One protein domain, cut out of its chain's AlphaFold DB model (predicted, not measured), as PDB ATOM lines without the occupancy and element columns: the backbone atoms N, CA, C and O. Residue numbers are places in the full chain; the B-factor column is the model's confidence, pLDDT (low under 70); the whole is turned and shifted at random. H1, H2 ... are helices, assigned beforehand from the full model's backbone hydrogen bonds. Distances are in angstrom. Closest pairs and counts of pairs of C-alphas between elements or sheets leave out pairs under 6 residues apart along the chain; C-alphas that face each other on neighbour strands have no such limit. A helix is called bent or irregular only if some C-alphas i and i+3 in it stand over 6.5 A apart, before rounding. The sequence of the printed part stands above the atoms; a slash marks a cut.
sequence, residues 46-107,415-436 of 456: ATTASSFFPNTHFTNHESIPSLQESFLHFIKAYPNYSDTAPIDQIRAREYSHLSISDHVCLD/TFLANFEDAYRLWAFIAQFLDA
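This is residues 46 to 107 and 415 to 436 of the 456 residues of the protein "Aminotran_5 domain-containing protein" of Erythranthe guttata (UniProt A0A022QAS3). Look for an open arc of helices: H2, H3 and H4 follow each other round a curve with little in its middle, and H5, from beyond a cut in the chain, runs outward past the first residues of H2. H1 sits by the last residue of H2, off the arc, and a long loop, residues 52 to 66, leads from H1 back to where H2 begins. You will find 84 residues printed, with five named helices in the order H1 H2 H3 H4 H5 and no named strand; the class is all helix. The whole is only just compact, close to loose, with a radius of gyration of the C-alphas of 14.3 A and spans of 39 by 30 by 20 A.

Begin with the longest helix, H3, residues 79 to 94; it has a kink of 36 degrees near residue 86, and it is irregular, with C-alphas 83 and 86 standing 7.5 A apart. At its first residues look for H2, residues 67 to 77, which is close but not clearly touching: the closest C-alphas, those of Ile 75 and Tyr 81, are 6.6 A apart. These two run opposite ways at a steep tilt of 49 degrees. Beyond the other end of H3 find H4, residues 96 to 100, also close but not clearly touching, with the closest C-alphas, those of Ala 92 and Ser 99, 7.7 A apart. Now turn to H5, residues 420 to 432, which only just touches H2, with 3 pairs of C-alphas within 8 A and with its residues 420 to 424 alone. Their closest C-alphas are those of Leu 67 and Tyr 424, 6.8 A apart, and the two helices run opposite ways at a steep tilt of 64 degrees. H1, residues 46 to 51, touches H2, the closest C-alphas being those of Ser 51 and Ala 77 at 6.2 A, again opposite ways at a steep tilt, here 63 degrees. H3 and H5 are apart, and so are H4 and H5. In the backbones of H1, H2, H4 and H5 every O i to N i+4 pair is within hydrogen-bond range; in H3 it is 6 of 12, beside 11 of 13 O i to N i+3 pairs.

Find C-alpha 79 at (-10.815, 10.738, -16.001); from there H3 runs 25.5 A to C-alpha 94 at (-13.098, -2.492, 5.638). H5 measures 18.7 A and ends at C-alpha 432, (-15.636, -16.939, -22.602). H2 measures 15.2 A, while H1 and H4 are shorter.

The two C-alphas farthest apart are those of Arg 93 and Ala 436, at 40.7 A. Residues 108 to 414 are cut out, and C-alphas 107 and 415 are 9.2 A apart across the gap. Of the links that are printed whole, H1 to H2 is long, with 15 residues, and H2 to H3 and H3 to H4 are tight. The mean pLDDT of the printed part is 87.8, and residue 54 alone is under 70.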
ATOM      1  N   ALA A  46     -22.748   5.266 -25.266       82.44
ATOM      2  CA  ALA A  46     -22.219   5.879 -26.481       82.44
ATOM      3  C   ALA A  46     -20.720   6.196 -26.357       82.44
ATOM      4  O   ALA A  46     -19.953   5.842 -27.247       82.44
ATOM      5  N   THR A  47     -20.298   6.792 -25.236       84.12
ATOM      6  CA  THR A  47     -18.893   7.151 -24.970       84.12
ATOM      7  C   THR A  47     -18.015   5.910 -24.865       84.12
ATOM      8  O   THR A  47     -16.931   5.883 -25.444       84.12
ATOM      9  N   THR A  48     -18.480   4.862 -24.177       84.25
ATOM     10  CA  THR A  48     -17.774   3.578 -24.108       84.25
ATOM     11  C   THR A  48     -17.653   2.972 -25.501       84.25
ATOM     12  O   THR A  48     -16.549   2.640 -25.906       84.25
ATOM     13  N   ALA A  49     -18.734   2.895 -26.280       80.19
ATOM     14  CA  ALA A  49     -18.677   2.311 -27.622       80.19
ATOM     15  C   ALA A  49     -17.738   3.073 -28.578       80.19
ATOM     16  O   ALA A  49     -17.094   2.455 -29.418       80.19
ATOM     17  N   SER A  50     -17.642   4.402 -28.456       80.19
ATOM     18  CA  SER A  50     -16.782   5.216 -29.325       80.19
ATOM     19  C   SER A  50     -15.326   5.314 -28.863       80.19
ATOM     20  O   SER A  50     -14.458   5.620 -29.676       80.19
ATOM     21  N   SER A  51     -15.050   5.119 -27.570       77.38
ATOM     22  CA  SER A  51     -13.738   5.430 -26.964       77.38
ATOM     23  C   SER A  51     -13.015   4.198 -26.422       77.38
ATOM     24  O   SER A  51     -11.787   4.184 -26.332       77.38
ATOM     25  N   PHE A  52     -13.769   3.166 -26.050       76.12
ATOM     26  CA  PHE A  52     -13.278   1.949 -25.426       76.12
ATOM     27  C   PHE A  52     -13.056   0.895 -26.512       76.12
ATOM     28  O   PHE A  52     -13.984   0.204 -26.918       76.12
ATOM     29  N   PHE A  53     -11.821   0.822 -27.017       73.25
ATOM     30  CA  PHE A  53     -11.402  -0.097 -28.084       73.25
ATOM     31  C   PHE A  53     -12.166   0.052 -29.419       73.25
ATOM     32  O   PHE A  53     -12.740  -0.915 -29.918       73.25
ATOM     33  N   PRO A  54     -12.135   1.240 -30.056       69.06
ATOM     34  CA  PRO A  54     -12.973   1.556 -31.222       69.06
ATOM     35  C   PRO A  54     -12.738   0.663 -32.453       69.06
ATOM     36  O   PRO A  54     -13.619   0.557 -33.298       69.06
ATOM     37  N   ASN A  55     -11.569   0.021 -32.550       73.56
ATOM     38  CA  ASN A  55     -11.170  -0.809 -33.691       73.56
ATOM     39  C   ASN A  55     -10.907  -2.275 -33.308       73.56
ATOM     40  O   ASN A  55     -10.370  -3.029 -34.120       73.56
ATOM     41  N   THR A  56     -11.225  -2.684 -32.078       76.69
ATOM     42  CA  THR A  56     -10.978  -4.058 -31.627       76.69
ATOM     43  C   THR A  56     -12.208  -4.912 -31.886       76.69
ATOM     44  O   THR A  56     -13.303  -4.619 -31.410       76.69
ATOM     45  N   HIS A  57     -12.023  -6.001 -32.629       78.62
ATOM     46  CA  HIS A  57     -13.052  -7.012 -32.825       78.62
ATOM     47  C   HIS A  57     -12.867  -8.130 -31.804       78.62
ATOM     48  O   HIS A  57     -11.908  -8.895 -31.887       78.62
ATOM     49  N   PHE A  58     -13.797  -8.230 -30.856       82.19
ATOM     50  CA  PHE A  58     -13.795  -9.302 -29.869       82.19
ATOM     51  C   PHE A  58     -14.339 -10.590 -30.497       82.19
ATOM     52  O   PHE A  58     -15.551 -10.753 -30.633       82.19
ATOM     53  N   THR A  59     -13.446 -11.473 -30.942       83.69
ATOM     54  CA  THR A  59     -13.800 -12.731 -31.628       83.69
ATOM     55  C   THR A  59     -13.743 -13.951 -30.712       83.69
ATOM     56  O   THR A  59     -14.422 -14.937 -30.977       83.69
ATOM     57  N   ASN A  60     -12.957 -13.894 -29.635       84.56
ATOM     58  CA  ASN A  60     -12.845 -14.928 -28.603       84.56
ATOM     59  C   ASN A  60     -12.396 -14.302 -27.264       84.56
ATOM     60  O   ASN A  60     -12.120 -13.105 -27.194       84.56
ATOM     61  N   HIS A  61     -12.299 -15.091 -26.196       84.19
ATOM     62  CA  HIS A  61     -11.899 -14.573 -24.881       84.19
ATOM     63  C   HIS A  61     -10.446 -14.058 -24.820       84.19
ATOM     64  O   HIS A  61     -10.157 -13.174 -24.019       84.19
ATOM     65  N   GLU A  62      -9.549 -14.555 -25.677       85.19
ATOM     66  CA  GLU A  62      -8.145 -14.118 -25.759       85.19
ATOM     67  C   GLU A  62      -7.989 -12.756 -26.453       85.19
ATOM     68  O   GLU A  62      -6.977 -12.082 -26.293       85.19
ATOM     69  N   SER A  63      -9.002 -12.325 -27.212       86.19
ATOM     70  CA  SER A  63      -9.011 -11.023 -27.890       86.19
ATOM     71  C   SER A  63      -9.230  -9.831 -26.946       86.19
ATOM     72  O   SER A  63      -9.177  -8.681 -27.387       86.19
ATOM     73  N   ILE A  64      -9.488 -10.083 -25.657       88.06
ATOM     74  CA  ILE A  64      -9.626  -9.026 -24.655       88.06
ATOM     75  C   ILE A  64      -8.234  -8.513 -24.251       88.06
ATOM     76  O   ILE A  64      -7.397  -9.308 -23.819       88.06
ATOM     77  N   PRO A  65      -7.982  -7.195 -24.333       89.50
ATOM     78  CA  PRO A  65      -6.740  -6.580 -23.872       89.50
ATOM     79  C   PRO A  65      -6.507  -6.813 -22.387       89.50
ATOM     80  O   PRO A  65      -7.460  -6.936 -21.622       89.50
ATOM     81  N   SER A  66      -5.248  -6.784 -21.956       92.50
ATOM     82  CA  SER A  66      -4.907  -7.011 -20.551       92.50
ATOM     83  C   SER A  66      -5.635  -6.042 -19.605       92.50
ATOM     84  O   SER A  66      -6.045  -4.940 -19.991       92.50
ATOM     85  N   LEU A  67      -5.754  -6.418 -18.325       93.44
ATOM     86  CA  LEU A  67      -6.346  -5.564 -17.286       93.44
ATOM     87  C   LEU A  67      -5.701  -4.169 -17.268       93.44
ATOM     88  O   LEU A  67      -6.404  -3.164 -17.175       93.44
ATOM     89  N   GLN A  68      -4.372  -4.109 -17.390       94.62
ATOM     90  CA  GLN A  68      -3.614  -2.860 -17.361       94.62
ATOM     91  C   GLN A  68      -3.935  -1.966 -18.565       94.62
ATOM     92  O   GLN A  68      -4.224  -0.783 -18.386       94.62
ATOM     93  N   GLU A  69      -3.925  -2.516 -19.780       91.44
ATOM     94  CA  GLU A  69      -4.276  -1.767 -20.995       91.44
ATOM     95  C   GLU A  69      -5.724  -1.276 -20.930       91.44
ATOM     96  O   GLU A  69      -5.997  -0.093 -21.146       91.44
ATOM     97  N   SER A  70      -6.645  -2.160 -20.545       92.44
ATOM     98  CA  SER A  70      -8.062  -1.843 -20.368       92.44
ATOM     99  C   SER A  70      -8.281  -0.720 -19.359       92.44
ATOM    100  O   SER A  70      -9.061   0.196 -19.618       92.44
ATOM    101  N   PHE A  71      -7.551  -0.731 -18.244       92.88
ATOM    102  CA  PHE A  71      -7.636   0.324 -17.241       92.88
ATOM    103  C   PHE A  71      -7.093   1.667 -17.750       92.88
ATOM    104  O   PHE A  71      -7.721   2.705 -17.539       92.88
ATOM    105  N   LEU A  72      -5.973   1.672 -18.482       91.81
ATOM    106  CA  LEU A  72      -5.416   2.900 -19.068       91.81
ATOM    107  C   LEU A  72      -6.382   3.546 -20.067       91.81
ATOM    108  O   LEU A  72      -6.619   4.756 -20.019       91.81
ATOM    109  N   HIS A  73      -6.991   2.738 -20.938       90.12
ATOM    110  CA  HIS A  73      -8.047   3.210 -21.833       90.12
ATOM    111  C   HIS A  73      -9.259   3.741 -21.055       90.12
ATOM    112  O   HIS A  73      -9.905   4.693 -21.496       90.12
ATOM    113  N   PHE A  74      -9.549   3.169 -19.882       91.19
ATOM    114  CA  PHE A  74     -10.733   3.509 -19.090       91.19
ATOM    115  C   PHE A  74     -10.586   4.852 -18.423       91.19
ATOM    116  O   PHE A  74     -11.450   5.703 -18.595       91.19
ATOM    117  N   ILE A  75      -9.459   5.083 -17.761       92.00
ATOM    118  CA  ILE A  75      -9.157   6.381 -17.160       92.00
ATOM    119  C   ILE A  75      -9.051   7.470 -18.230       92.00
ATOM    120  O   ILE A  75      -9.494   8.592 -18.005       92.00
ATOM    121  N   LYS A  76      -8.548   7.149 -19.431       90.00
ATOM    122  CA  LYS A  76      -8.530   8.106 -20.546       90.00
ATOM    123  C   LYS A  76      -9.940   8.515 -20.993       90.00
ATOM    124  O   LYS A  76     -10.159   9.684 -21.295       90.00
ATOM    125  N   ALA A  77     -10.879   7.569 -21.050       89.06
ATOM    126  CA  ALA A  77     -12.273   7.842 -21.406       89.06
ATOM    127  C   ALA A  77     -13.077   8.462 -20.243       89.06
ATOM    128  O   ALA A  77     -13.994   9.248 -20.475       89.06
ATOM    129  N   TYR A  78     -12.720   8.127 -19.001       90.25
ATOM    130  CA  TYR A  78     -13.424   8.492 -17.772       90.25
ATOM    131  C   TYR A  78     -12.447   9.020 -16.703       90.25
ATOM    132  O   TYR A  78     -12.255   8.371 -15.673       90.25
ATOM    133  N   PRO A  79     -11.854  10.214 -16.896       90.38
ATOM    134  CA  PRO A  79     -10.815  10.738 -16.001       90.38
ATOM    135  C   PRO A  79     -11.305  10.947 -14.562       90.38
ATOM    136  O   PRO A  79     -10.566  10.706 -13.613       90.38
ATOM    137  N   ASN A  80     -12.585  11.291 -14.384       91.12
ATOM    138  CA  ASN A  80     -13.192  11.491 -13.063       91.12
ATOM    139  C   ASN A  80     -13.318  10.191 -12.246       91.12
ATOM    140  O   ASN A  80     -13.685  10.244 -11.076       91.12
ATOM    141  N   TYR A  81     -13.050   9.011 -12.823       90.94
ATOM    142  CA  TYR A  81     -12.999   7.776 -12.035       90.94
ATOM    143  C   TYR A  81     -11.890   7.837 -10.976       90.94
ATOM    144  O   TYR A  81     -12.053   7.302  -9.887       90.94
ATOM    145  N   SER A  82     -10.790   8.551 -11.229       91.00
ATOM    146  CA  SER A  82      -9.737   8.736 -10.224       91.00
ATOM    147  C   SER A  82     -10.237   9.431  -8.949       91.00
ATOM    148  O   SER A  82      -9.710   9.166  -7.867       91.00
ATOM    149  N   ASP A  83     -11.304  10.230  -9.037       94.06
ATOM    150  CA  ASP A  83     -11.925  10.882  -7.879       94.06
ATOM    151  C   ASP A  83     -12.623   9.878  -6.941       94.06
ATOM    152  O   ASP A  83     -12.928  10.207  -5.793       94.06
ATOM    153  N   THR A  84     -12.867   8.635  -7.390       92.69
ATOM    154  CA  THR A  84     -13.479   7.576  -6.570       92.69
ATOM    155  C   THR A  84     -12.471   6.782  -5.743       92.69
ATOM    156  O   THR A  84     -12.886   5.915  -4.975       92.69
ATOM    157  N   ALA A  85     -11.173   7.104  -5.807       92.19
ATOM    158  CA  ALA A  85     -10.123   6.450  -5.019       92.19
ATOM    159  C   ALA A  85     -10.402   6.355  -3.498       92.19
ATOM    160  O   ALA A  85     -10.027   5.350  -2.889       92.19
ATOM    161  N   PRO A  86     -11.083   7.321  -2.839       94.69
ATOM    162  CA  PRO A  86     -11.478   7.158  -1.438       94.69
ATOM    163  C   PRO A  86     -12.377   5.936  -1.183       94.69
ATOM    164  O   PRO A  86     -12.319   5.352  -0.103       94.69
ATOM    165  N   ILE A  87     -13.185   5.520  -2.163       92.12
ATOM    166  CA  ILE A  87     -14.045   4.331  -2.060       92.12
ATOM    167  C   ILE A  87     -13.200   3.055  -2.104       92.12
ATOM    168  O   ILE A  87     -13.404   2.161  -1.283       92.12
ATOM    169  N   ASP A  88     -12.197   3.001  -2.984       91.81
ATOM    170  CA  ASP A  88     -11.246   1.884  -3.041       91.81
ATOM    171  C   ASP A  88     -10.465   1.747  -1.725       91.81
ATOM    172  O   ASP A  88     -10.235   0.638  -1.243       91.81
ATOM    173  N   GLN A  89     -10.123   2.867  -1.077       92.56
ATOM    174  CA  GLN A  89      -9.496   2.854   0.251       92.56
ATOM    175  C   GLN A  89     -10.427   2.299   1.333       92.56
ATOM    176  O   GLN A  89      -9.967   1.572   2.215       92.56
ATOM    177  N   ILE A  90     -11.727   2.615   1.274       92.88
ATOM    178  CA  ILE A  90     -12.726   2.013   2.167       92.88
ATOM    179  C   ILE A  90     -12.786   0.505   1.920       92.88
ATOM    180  O   ILE A  90     -12.693  -0.250   2.883       92.88
ATOM    181  N   ARG A  91     -12.864   0.049   0.661       91.69
ATOM    182  CA  ARG A  91     -12.847  -1.387   0.334       91.69
ATOM    183  C   ARG A  91     -11.595  -2.070   0.887       91.69
ATOM    184  O   ARG A  91     -11.712  -3.088   1.553       91.69
ATOM    185  N   ALA A  92     -10.414  -1.497   0.666       91.00
ATOM    186  CA  ALA A  92      -9.154  -2.080   1.126       91.00
ATOM    187  C   ALA A  92      -9.068  -2.194   2.659       91.00
ATOM    188  O   ALA A  92      -8.509  -3.161   3.173       91.00
ATOM    189  N   ARG A  93      -9.623  -1.221   3.395       91.88
ATOM    190  CA  ARG A  93      -9.588  -1.192   4.867       91.88
ATOM    191  C   ARG A  93     -10.685  -2.029   5.511       91.88
ATOM    192  O   ARG A  93     -10.424  -2.744   6.467       91.88
ATOM    193  N   GLU A  94     -11.908  -1.913   5.013       90.25
ATOM    194  CA  GLU A  94     -13.098  -2.492   5.638       90.25
ATOM    195  C   GLU A  94     -13.527  -3.816   4.997       90.25
ATOM    196  O   GLU A  94     -14.271  -4.569   5.606       90.25
ATOM    197  N   TYR A  95     -13.060  -4.142   3.794       90.25
ATOM    198  CA  TYR A  95     -13.437  -5.355   3.058       90.25
ATOM    199  C   TYR A  95     -12.201  -6.111   2.551       90.25
ATOM    200  O   TYR A  95     -12.220  -6.739   1.494       90.25
ATOM    201  N   SER A  96     -11.117  -6.069   3.331       87.88
ATOM    202  CA  SER A  96      -9.827  -6.706   3.026       87.88
ATOM    203  C   SER A  96      -9.942  -8.210   2.725       87.88
ATOM    204  O   SER A  96      -9.190  -8.736   1.905       87.88
ATOM    205  N   HIS A  97     -10.931  -8.891   3.313       85.81
ATOM    206  CA  HIS A  97     -11.233 -10.304   3.067       85.81
ATOM    207  C   HIS A  97     -11.548 -10.621   1.594       85.81
ATOM    208  O   HIS A  97     -11.255 -11.729   1.144       85.81
ATOM    209  N   LEU A  98     -12.090  -9.669   0.821       87.31
ATOM    210  CA  LEU A  98     -12.329  -9.853  -0.616       87.31
ATOM    211  C   LEU A  98     -11.011  -9.994  -1.383       87.31
ATOM    212  O   LEU A  98     -10.868 -10.893  -2.203       87.31
ATOM    213  N   SER A  99     -10.029  -9.145  -1.070       85.50
ATOM    214  CA  SER A  99      -8.703  -9.190  -1.694       85.50
ATOM    215  C   SER A  99      -7.890 -10.399  -1.232       85.50
ATOM    216  O   SER A  99      -7.218 -11.021  -2.043       85.50
ATOM    217  N   ILE A 100      -7.964 -10.755   0.055       86.31
ATOM    218  CA  ILE A 100      -7.234 -11.909   0.612       86.31
ATOM    219  C   ILE A 100      -7.719 -13.224  -0.003       86.31
ATOM    220  O   ILE A 100      -6.919 -14.119  -0.256       86.31
ATOM    221  N   SER A 101      -9.029 -13.345  -0.222       85.00
ATOM    222  CA  SER A 101      -9.637 -14.561  -0.765       85.00
ATOM    223  C   SER A 101      -9.727 -14.578  -2.295       85.00
ATOM    224  O   SER A 101     -10.206 -15.559  -2.848       85.00
ATOM    225  N   ASP A 102      -9.270 -13.514  -2.961       85.88
ATOM    226  CA  ASP A 102      -9.334 -13.324  -4.414       85.88
ATOM    227  C   ASP A 102     -10.752 -13.473  -5.014       85.88
ATOM    228  O   ASP A 102     -10.939 -13.899  -6.156       85.88
ATOM    229  N   HIS A 103     -11.781 -13.097  -4.245       85.00
ATOM    230  CA  HIS A 103     -13.180 -13.201  -4.661       85.00
ATOM    231  C   HIS A 103     -13.779 -11.859  -5.082       85.00
ATOM    232  O   HIS A 103     -13.542 -10.812  -4.478       85.00
ATOM    233  N   VAL A 104     -14.670 -11.929  -6.075       85.81
ATOM    234  CA  VAL A 104     -15.499 -10.808  -6.527       85.81
ATOM    235  C   VAL A 104     -16.947 -11.053  -6.114       85.81
ATOM    236  O   VAL A 104     -17.558 -12.042  -6.518       85.81
ATOM    237  N   CYS A 105     -17.530 -10.136  -5.343       85.50
ATOM    238  CA  CYS A 105     -18.956 -10.186  -5.033       85.50
ATOM    239  C   CYS A 105     -19.764  -9.533  -6.164       85.50
ATOM    240  O   CYS A 105     -19.633  -8.337  -6.423       85.50
ATOM    241  N   LEU A 106     -20.608 -10.328  -6.826       87.00
ATOM    242  CA  LEU A 106     -21.487  -9.903  -7.923       87.00
ATOM    243  C   LEU A 106     -22.981 -10.018  -7.579       87.00
ATOM    244  O   LEU A 106     -23.833  -9.759  -8.430       87.00
ATOM    245  N   ASP A 107     -23.302 -10.399  -6.340       83.25
ATOM    246  CA  ASP A 107     -24.670 -10.606  -5.856       83.25
ATOM    247  C   ASP A 107     -25.026  -9.656  -4.703       83.25
ATOM    248  O   ASP A 107     -25.539 -10.039  -3.651       83.25
ATOM    249  N   THR A 415     -22.100  -2.846  -7.077       82.19
ATOM    250  CA  THR A 415     -22.325  -1.702  -6.177       82.19
ATOM    251  C   THR A 415     -21.078  -0.839  -6.076       82.19
ATOM    252  O   THR A 415     -20.086  -1.104  -6.742       82.19
ATOM    253  N   PHE A 416     -21.120   0.201  -5.239       81.44
ATOM    254  CA  PHE A 416     -19.987   1.098  -5.012       81.44
ATOM    255  C   PHE A 416     -18.732   0.382  -4.495       81.44
ATOM    256  O   PHE A 416     -17.647   0.931  -4.616       81.44
ATOM    257  N   LEU A 417     -18.866  -0.815  -3.914       86.81
ATOM    258  CA  LEU A 417     -17.712  -1.609  -3.506       86.81
ATOM    259  C   LEU A 417     -17.010  -2.261  -4.694       86.81
ATOM    260  O   LEU A 417     -15.854  -2.626  -4.542       86.81
ATOM    261  N   ALA A 418     -17.669  -2.426  -5.844       89.56
ATOM    262  CA  ALA A 418     -17.041  -3.001  -7.023       89.56
ATOM    263  C   ALA A 418     -16.119  -1.979  -7.703       89.56
ATOM    264  O   ALA A 418     -16.553  -0.868  -8.017       89.56
ATOM    265  N   ASN A 419     -14.872  -2.368  -7.953       91.19
ATOM    266  CA  ASN A 419     -13.898  -1.539  -8.661       91.19
ATOM    267  C   ASN A 419     -13.769  -1.963 -10.138       91.19
ATOM    268  O   ASN A 419     -14.451  -2.874 -10.617       91.19
ATOM    269  N   PHE A 420     -12.891  -1.290 -10.885       92.19
ATOM    270  CA  PHE A 420     -12.645  -1.622 -12.289       92.19
ATOM    271  C   PHE A 420     -12.161  -3.066 -12.490       92.19
ATOM    272  O   PHE A 420     -12.564  -3.707 -13.457       92.19
ATOM    273  N   GLU A 421     -11.329  -3.593 -11.590       92.38
ATOM    274  CA  GLU A 421     -10.828  -4.965 -11.685       92.38
ATOM    275  C   GLU A 421     -11.965  -5.990 -11.575       92.38
ATOM    276  O   GLU A 421     -12.033  -6.914 -12.386       92.38
ATOM    277  N   ASP A 422     -12.905  -5.793 -10.648       92.25
ATOM    278  CA  ASP A 422     -14.098  -6.637 -10.514       92.25
ATOM    279  C   ASP A 422     -14.927  -6.644 -11.814       92.25
ATOM    280  O   ASP A 422     -15.343  -7.697 -12.307       92.25
ATOM    281  N   ALA A 423     -15.143  -5.461 -12.402       91.75
ATOM    282  CA  ALA A 423     -15.870  -5.315 -13.661       91.75
ATOM    283  C   ALA A 423     -15.118  -5.952 -14.843       91.75
ATOM    284  O   ALA A 423     -15.742  -6.573 -15.704       91.75
ATOM    285  N   TYR A 424     -13.787  -5.840 -14.871       92.44
ATOM    286  CA  TYR A 424     -12.943  -6.480 -15.876       92.44
ATOM    287  C   TYR A 424     -12.989  -8.006 -15.763       92.44
ATOM    288  O   TYR A 424     -13.148  -8.683 -16.774       92.44
ATOM    289  N   ARG A 425     -12.924  -8.567 -14.548       91.88
ATOM    290  CA  ARG A 425     -13.053 -10.019 -14.323       91.88
ATOM    291  C   ARG A 425     -14.400 -10.543 -14.821       91.88
ATOM    292  O   ARG A 425     -14.448 -11.576 -15.485       91.88
ATOM    293  N   LEU A 426     -15.484  -9.804 -14.572       92.19
ATOM    294  CA  LEU A 426     -16.798 -10.118 -15.134       92.19
ATOM    295  C   LEU A 426     -16.799 -10.047 -16.667       92.19
ATOM    296  O   LEU A 426     -17.349 -10.932 -17.320       92.19
ATOM    297  N   TRP A 427     -16.193  -9.013 -17.250       90.81
ATOM    298  CA  TRP A 427     -16.089  -8.878 -18.703       90.81
ATOM    299  C   TRP A 427     -15.306 -10.040 -19.328       90.81
ATOM    300  O   TRP A 427     -15.786 -10.650 -20.286       90.81
ATOM    301  N   ALA A 428     -14.170 -10.406 -18.735       91.12
ATOM    302  CA  ALA A 428     -13.356 -11.543 -19.144       91.12
ATOM    303  C   ALA A 428     -14.122 -12.866 -19.048       91.12
ATOM    304  O   ALA A 428     -14.058 -13.679 -19.968       91.12
ATOM    305  N   PHE A 429     -14.901 -13.065 -17.980       90.69
ATOM    306  CA  PHE A 429     -15.779 -14.226 -17.842       90.69
ATOM    307  C   PHE A 429     -16.857 -14.270 -18.933       90.69
ATOM    308  O   PHE A 429     -17.024 -15.292 -19.593       90.69
ATOM    309  N   ILE A 430     -17.568 -13.162 -19.172       90.19
ATOM    310  CA  ILE A 430     -18.623 -13.098 -20.198       90.19
ATOM    311  C   ILE A 430     -18.054 -13.393 -21.590       90.19
ATOM    312  O   ILE A 430     -18.698 -14.070 -22.387       90.19
ATOM    313  N   ALA A 431     -16.844 -12.929 -21.889       90.81
ATOM    314  CA  ALA A 431     -16.217 -13.168 -23.181       90.81
ATOM    315  C   ALA A 431     -15.834 -14.633 -23.436       90.81
ATOM    316  O   ALA A 431     -15.644 -15.003 -24.594       90.81
ATOM    317  N   GLN A 432     -15.780 -15.489 -22.407       90.44
ATOM    318  CA  GLN A 432     -15.636 -16.939 -22.602       90.44
ATOM    319  C   GLN A 432     -16.794 -17.507 -23.429       90.44
ATOM    320  O   GLN A 432     -16.582 -18.393 -24.247       90.44
ATOM    321  N   PHE A 433     -17.988 -16.912 -23.332       90.25
ATOM    322  CA  PHE A 433     -19.162 -17.296 -24.121       90.25
ATOM    323  C   PHE A 433     -19.119 -16.834 -25.588       90.25
ATOM    324  O   PHE A 433     -20.048 -17.131 -26.338       90.25
ATOM    325  N   LEU A 434     -18.077 -16.108 -26.019       88.88
ATOM    326  CA  LEU A 434     -17.832 -15.874 -27.450       88.88
ATOM    327  C   LEU A 434     -17.380 -17.160 -28.158       88.88
ATOM    328  O   LEU A 434     -17.591 -17.298 -29.360       88.88
ATOM    329  N   ASP A 435     -16.787 -18.104 -27.421       87.69
ATOM    330  CA  ASP A 435     -16.549 -19.464 -27.897       87.69
ATOM    331  C   ASP A 435     -17.849 -20.271 -27.764       87.69
ATOM    332  O   ASP A 435     -18.333 -20.521 -26.658       87.69
ATOM    333  N   ALA A 436     -18.426 -20.672 -28.900       86.50
ATOM    334  CA  ALA A 436     -19.693 -21.402 -28.951       86.50
ATOM    335  C   ALA A 436     -19.644 -22.738 -28.188       86.50
ATOM    336  O   ALA A 436     -20.659 -23.169 -27.641       86.50
TER     337      ALA A 436